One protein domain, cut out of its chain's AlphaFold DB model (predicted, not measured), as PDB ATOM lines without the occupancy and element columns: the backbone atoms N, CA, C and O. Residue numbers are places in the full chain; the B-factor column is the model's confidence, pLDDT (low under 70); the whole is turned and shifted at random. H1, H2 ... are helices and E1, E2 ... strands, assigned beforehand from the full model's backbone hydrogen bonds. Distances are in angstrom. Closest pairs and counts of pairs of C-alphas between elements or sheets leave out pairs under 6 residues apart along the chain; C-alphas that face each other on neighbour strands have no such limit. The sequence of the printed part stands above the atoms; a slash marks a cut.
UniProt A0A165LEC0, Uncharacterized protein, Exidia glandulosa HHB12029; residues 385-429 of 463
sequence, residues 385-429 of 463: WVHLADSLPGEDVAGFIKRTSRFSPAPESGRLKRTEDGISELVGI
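AT A GLANCE: This is residues 385 to 429 of the 463 residues of an uncharacterized protein of Exidia glandulosa HHB12029 (UniProt A0A165LEC0). A small sheet of three antiparallel strands has one short helix, H1, over one face, crossing above E3 and E2; no named element covers the other face. The link from H1 to E2 loops out beyond the helix's last residue and comes back to the sheet. The printed part has 45 residues, with E1, H1, E2 and E3 in that order along the chain and the strands in the order E1, E3, E2 across the sheet. The class is mixed, helices and strands, though under half of the residues are in named elements. The whole is compact, with a radius of gyration of the C-alphas of 9.5 A, and rounded, with spans of 25 by 23 by 16 A.

IN THESE COORDINATES: Begin with the longest strand, E3, residues 422 to 428: find C-alpha 422 at (39.963, 15.277, 46.540) and go 19.4 A to C-alpha 428 at (44.771, -1.048, 55.792). E2 is residues 416 to 419, 9.6 A from first to last C-alpha. E1 is residues 385 to 387, 6.5 A long, and its first C-alpha, at (39.905, 6.011, 53.396), is the first one printed. H1 is residues 397 to 404 and measures 10.5 A; look for its start at C-alpha 397, (43.327, 9.397, 40.378).

HOW THE PARTS SIT: Look first at E3, the inner strand, with the edge strands E1 and E2 as its neighbours. E2 and E3 form a hairpin, antiparallel at 134 degrees; N 419 and O 422 are 2.7 A apart and N 424 and O 417 are 2.9 A apart, within hydrogen-bond range. E1 and E3 are antiparallel at 138 degrees, and N 386 and O 425 are within range at 2.8 A. H1 is on the sheet at a height over the sheet of 10.4 A, on a local plane fitted to only just enough C-alphas, 6 of them. It lies over E3, and only just over E2, on which 3 of its C-alphas fall. It runs across the strands, at 74 degrees to E3 on the local plane. The closest C-alphas of H1 and E2 are those of Val 397 and Leu 416, 6.5 A apart; those of H1 and E3 are Val 397 and Ile 423, 6.8 A apart. E1, H1 and E2 make a split strand-helix-strand unit, two strands running the same way with E3 between them, and its crossover is right-handed. In H1 every O i to N i+4 pair is within hydrogen-bond range.

THE WHOLE: The two C-alphas farthest apart are those of Arg 406 and Ile 429, 26.0 A. The printed part has no cut. The link from H1 to E2 is long, with 11 residues; that from E1 to H1 is short and that from E2 to E3 tight. The mean pLDDT of the printed part is 93.5, and no printed residue is under 70.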
ATOM      1  N   TRP A 385      39.485   5.030  54.392       91.50
ATOM      2  CA  TRP A 385      39.905   6.011  53.396       91.50
ATOM      3  C   TRP A 385      40.449   7.246  54.112       91.50
ATOM      4  O   TRP A 385      39.725   7.870  54.888       91.50
ATOM      5  N   VAL A 386      41.720   7.569  53.889       93.12
ATOM      6  CA  VAL A 386      42.384   8.757  54.435       93.12
ATOM      7  C   VAL A 386      42.587   9.752  53.307       93.12
ATOM      8  O   VAL A 386      43.193   9.423  52.291       93.12
ATOM      9  N   HIS A 387      42.076  10.965  53.486       94.06
ATOM     10  CA  HIS A 387      42.272  12.034  52.519       94.06
ATOM     11  C   HIS A 387      43.756  12.409  52.425       94.06
ATOM     12  O   HIS A 387      44.413  12.637  53.446       94.06
ATOM     13  N   LEU A 388      44.276  12.464  51.201       94.75
ATOM     14  CA  LEU A 388      45.657  12.843  50.942       94.75
ATOM     15  C   LEU A 388      45.766  14.367  50.931       94.75
ATOM     16  O   LEU A 388      45.130  15.036  50.117       94.75
ATOM     17  N   ALA A 389      46.582  14.911  51.837       94.06
ATOM     18  CA  ALA A 389      46.714  16.355  52.051       94.06
ATOM     19  C   ALA A 389      47.253  17.119  50.829       94.06
ATOM     20  O   ALA A 389      47.099  18.333  50.736       94.06
ATOM     21  N   ASP A 390      47.909  16.422  49.905       94.19
ATOM     22  CA  ASP A 390      48.433  16.969  48.660       94.19
ATOM     23  C   ASP A 390      47.460  16.825  47.484       94.19
ATOM     24  O   ASP A 390      47.801  17.236  46.372       94.19
ATOM     25  N   SER A 391      46.280  16.235  47.689       95.56
ATOM     26  CA  SER A 391      45.255  16.104  46.657       95.56
ATOM     27  C   SER A 391      44.437  17.385  46.504       95.56
ATOM     28  O   SER A 391      44.212  18.123  47.462       95.56
ATOM     29  N   LEU A 392      44.019  17.676  45.271       95.81
ATOM     30  CA  LEU A 392      43.198  18.848  44.972       95.81
ATOM     31  C   LEU A 392      41.716  18.450  44.849       95.81
ATOM     32  O   LEU A 392      41.416  17.398  44.271       95.81
ATOM     33  N   PRO A 393      40.765  19.285  45.315       96.38
ATOM     34  CA  PRO A 393      39.343  19.033  45.116       96.38
ATOM     35  C   PRO A 393      39.004  18.860  43.632       96.38
ATOM     36  O   PRO A 393      39.372  19.678  42.788       96.38
ATOM     37  N   GLY A 394      38.306  17.773  43.306       94.88
ATOM     38  CA  GLY A 394      37.927  17.442  41.933       94.88
ATOM     39  C   GLY A 394      39.022  16.796  41.075       94.88
ATOM     40  O   GLY A 394      38.701  16.405  39.951       94.88
ATOM     41  N   GLU A 395      40.246  16.617  41.577       96.12
ATOM     42  CA  GLU A 395      41.317  15.877  40.892       96.12
ATOM     43  C   GLU A 395      40.908  14.415  40.633       96.12
ATOM     44  O   GLU A 395      40.104  13.827  41.367       96.12
ATOM     45  N   ASP A 396      41.420  13.833  39.551       96.69
ATOM     46  CA  ASP A 396      41.256  12.419  39.226       96.69
ATOM     47  C   ASP A 396      42.465  11.601  39.705       96.69
ATOM     48  O   ASP A 396      43.565  12.111  39.920       96.69
ATOM     49  N   VAL A 397      42.269  10.292  39.881       96.38
ATOM     50  CA  VAL A 397      43.327   9.397  40.378       96.38
ATOM     51  C   VAL A 397      44.543   9.401  39.437       96.38
ATOM     52  O   VAL A 397      45.684   9.416  39.895       96.38
ATOM     53  N   ALA A 398      44.315   9.447  38.121       96.50
ATOM     54  CA  ALA A 398      45.383   9.470  37.125       96.50
ATOM     55  C   ALA A 398      46.192  10.780  37.156       96.50
ATOM     56  O   ALA A 398      47.425  10.740  37.088       96.50
ATOM     57  N   GLY A 399      45.527  11.932  37.287       96.00
ATOM     58  CA  GLY A 399      46.174  13.234  37.437       96.00
ATOM     59  C   GLY A 399      46.997  13.318  38.716       96.00
ATOM     60  O   GLY A 399      48.161  13.730  38.656       96.00
ATOM     61  N   PHE A 400      46.447  12.819  39.826       95.81
ATOM     62  CA  PHE A 400      47.158  12.725  41.096       95.81
ATOM     63  C   PHE A 400      48.442  11.895  40.963       95.81
ATOM     64  O   PHE A 400      49.527  12.413  41.227       95.81
ATOM     65  N   ILE A 401      48.356  10.655  40.459       96.19
ATOM     66  CA  ILE A 401      49.519   9.767  40.252       96.19
ATOM     67  C   ILE A 401      50.566  10.421  39.339       96.19
ATOM     68  O   ILE A 401      51.768  10.392  39.618       96.19
ATOM     69  N   LYS A 402      50.135  11.052  38.241       95.75
ATOM     70  CA  LYS A 402      51.035  11.738  37.298       95.75
ATOM     71  C   LYS A 402      51.786  12.904  37.951       95.75
ATOM     72  O   LYS A 402      52.918  13.204  37.562       95.75
ATOM     73  N   ARG A 403      51.163  13.574  38.919       95.00
ATOM     74  CA  ARG A 403      51.751  14.693  39.659       95.00
ATOM     75  C   ARG A 403      52.690  14.216  40.769       95.00
ATOM     76  O   ARG A 403      53.800  14.738  40.871       95.00
ATOM     77  N   THR A 404      52.279  13.224  41.558       94.56
ATOM     78  CA  THR A 404      53.026  12.731  42.728       94.56
ATOM     79  C   THR A 404      54.181  11.801  42.386       94.56
ATOM     80  O   THR A 404      55.200  11.846  43.072       94.56
ATOM     81  N   SER A 405      54.102  11.061  41.273       92.38
ATOM     82  CA  SER A 405      55.186  10.189  40.775       92.38
ATOM     83  C   SER A 405      56.527  10.900  40.548       92.38
ATOM     84  O   SER A 405      57.561  10.248  40.428       92.38
ATOM     85  N   ARG A 406      56.541  12.238  40.512       92.00
ATOM     86  CA  ARG A 406      57.768  13.047  40.436       92.00
ATOM     87  C   ARG A 406      58.510  13.171  41.768       92.00
ATOM     88  O   ARG A 406      59.699  13.470  41.756       92.00
ATOM     89  N   PHE A 407      57.810  12.998  42.888       90.00
ATOM     90  CA  PHE A 407      58.313  13.291  44.233       90.00
ATOM     91  C   PHE A 407      58.351  12.058  45.144       90.00
ATOM     92  O   PHE A 407      59.162  12.019  46.064       90.00
ATOM     93  N   SER A 408      57.508  11.054  44.888       88.31
ATOM     94  CA  SER A 408      57.402   9.822  45.679       88.31
ATOM     95  C   SER A 408      56.996   8.648  44.778       88.31
ATOM     96  O   SER A 408      56.317   8.884  43.774       88.31
ATOM     97  N   PRO A 409      57.372   7.388  45.094       87.88
ATOM     98  CA  PRO A 409      56.758   6.226  44.456       87.88
ATOM     99  C   PRO A 409      55.235   6.354  44.528       87.88
ATOM    100  O   PRO A 409      54.678   6.636  45.591       87.88
ATOM    101  N   ALA A 410      54.585   6.224  43.372       80.12
ATOM    102  CA  ALA A 410      53.148   6.390  43.277       80.12
ATOM    103  C   ALA A 410      52.446   5.286  44.084       80.12
ATOM    104  O   ALA A 410      52.808   4.116  43.927       80.12
ATOM    105  N   PRO A 411      51.452   5.632  44.918       86.88
ATOM    106  CA  PRO A 411      50.603   4.629  45.538       86.88
ATOM    107  C   PRO A 411      49.889   3.800  44.463       86.88
ATOM    108  O   PRO A 411      49.608   4.285  43.363       86.88
ATOM    109  N   GLU A 412      49.608   2.535  44.777       90.75
ATOM    110  CA  GLU A 412      48.892   1.628  43.881       90.75
ATOM    111  C   GLU A 412      47.525   2.220  43.518       90.75
ATOM    112  O   GLU A 412      46.743   2.597  44.393       90.75
ATOM    113  N   SER A 413      47.212   2.289  42.223       91.50
ATOM    114  CA  SER A 413      45.985   2.923  41.724       91.50
ATOM    115  C   SER A 413      44.711   2.318  42.321       91.50
ATOM    116  O   SER A 413      43.769   3.055  42.602       91.50
ATOM    117  N   GLY A 414      44.703   1.007  42.588       91.12
ATOM    118  CA  GLY A 414      43.582   0.301  43.223       91.12
ATOM    119  C   GLY A 414      43.306   0.728  44.671       91.12
ATOM    120  O   GLY A 414      42.217   0.488  45.190       91.12
ATOM    121  N   ARG A 415      44.260   1.405  45.319       94.25
ATOM    122  CA  ARG A 415      44.128   1.926  46.685       94.25
ATOM    123  C   ARG A 415      43.718   3.391  46.729       94.25
ATOM    124  O   ARG A 415      43.622   3.944  47.818       94.25
ATOM    125  N   LEU A 416      43.472   4.034  45.591       95.75
ATOM    126  CA  LEU A 416      43.078   5.438  45.524       95.75
ATOM    127  C   LEU A 416      41.618   5.563  45.096       95.75
ATOM    128  O   LEU A 416      41.161   4.899  44.167       95.75
ATOM    129  N   LYS A 417      40.878   6.459  45.750       95.00
ATOM    130  CA  LYS A 417      39.484   6.755  45.416       95.00
ATOM    131  C   LYS A 417      39.252   8.255  45.382       95.00
ATOM    132  O   LYS A 417      39.712   8.995  46.248       95.00
ATOM    133  N   ARG A 418      38.477   8.695  44.392       95.12
ATOM    134  CA  ARG A 418      37.995  10.073  44.306       95.12
ATOM    135  C   ARG A 418      36.893  10.318  45.340       95.12
ATOM    136  O   ARG A 418      35.931   9.555  45.432       95.12
ATOM    137  N   THR A 419      37.046  11.392  46.094       92.88
ATOM    138  CA  THR A 419      36.131  11.907  47.120       92.88
ATOM    139  C   THR A 419      35.816  13.377  46.827       92.88
ATOM    140  O   THR A 419      36.480  13.990  45.994       92.88
ATOM    141  N   GLU A 420      34.795  13.949  47.469       90.50
ATOM    142  CA  GLU A 420      34.415  15.361  47.265       90.50
ATOM    143  C   GLU A 420      35.569  16.316  47.612       90.50
ATOM    144  O   GLU A 420      35.823  17.272  46.880       90.50
ATOM    145  N   ASP A 421      36.333  15.978  48.651       89.81
ATOM    146  CA  ASP A 421      37.473  16.766  49.121       89.81
ATOM    147  C   ASP A 421      38.742  16.590  48.262       89.81
ATOM    148  O   ASP A 421      39.689  17.354  48.405       89.81
ATOM    149  N   GLY A 422      38.783  15.608  47.352       95.06
ATOM    150  CA  GLY A 422      39.963  15.277  46.540       95.06
ATOM    151  C   GLY A 422      40.209  13.772  46.454       95.06
ATOM    152  O   GLY A 422      39.266  12.989  46.346       95.06
ATOM    153  N   ILE A 423      41.466  13.335  46.506       96.19
ATOM    154  CA  ILE A 423      41.831  11.912  46.462       96.19
ATOM    155  C   ILE A 423      42.035  11.384  47.882       96.19
ATOM    156  O   ILE A 423      42.685  12.009  48.716       96.19
ATOM    157  N   SER A 424      41.475  10.209  48.152       95.56
ATOM    158  CA  SER A 424      41.694   9.472  49.391       95.56
ATOM    159  C   SER A 424      42.419   8.159  49.113       95.56
ATOM    160  O   SER A 424      42.128   7.483  48.125       95.56
ATOM    161  N   GLU A 425      43.328   7.784  50.005       95.38
ATOM    162  CA  GLU A 425      44.045   6.512  49.989       95.38
ATOM    163  C   GLU A 425      43.404   5.520  50.961       95.38
ATOM    164  O   GLU A 425      43.045   5.859  52.090       95.38
ATOM    165  N   LEU A 426      43.279   4.268  50.534       94.50
ATOM    166  CA  LEU A 426      42.895   3.163  51.388       94.50
ATOM    167  C   LEU A 426      44.076   2.764  52.277       94.50
ATOM    168  O   LEU A 426      45.049   2.159  51.821       94.50
ATOM    169  N   VAL A 427      43.958   3.043  53.569       94.94
ATOM    170  CA  VAL A 427      44.899   2.612  54.603       94.94
ATOM    171  C   VAL A 427      44.353   1.351  55.272       94.94
ATOM    172  O   VAL A 427      43.230   1.363  55.775       94.94
ATOM    173  N   GLY A 428      45.150   0.280  55.292       95.00
ATOM    174  CA  GLY A 428      44.771  -1.048  55.792       95.00
ATOM    175  C   GLY A 428      44.874  -2.126  54.711       95.00
ATOM    176  O   GLY A 428      45.404  -1.869  53.631       95.00
ATOM    177  N   ILE A 429      44.372  -3.323  55.013       94.75
ATOM    178  CA  ILE A 429      44.282  -4.453  54.073       94.75
ATOM    179  C   ILE A 429      42.815  -4.687  53.689       94.75
ATOM    180  O   ILE A 429      41.927  -4.555  54.536       94.75
TER     181      ILE A 429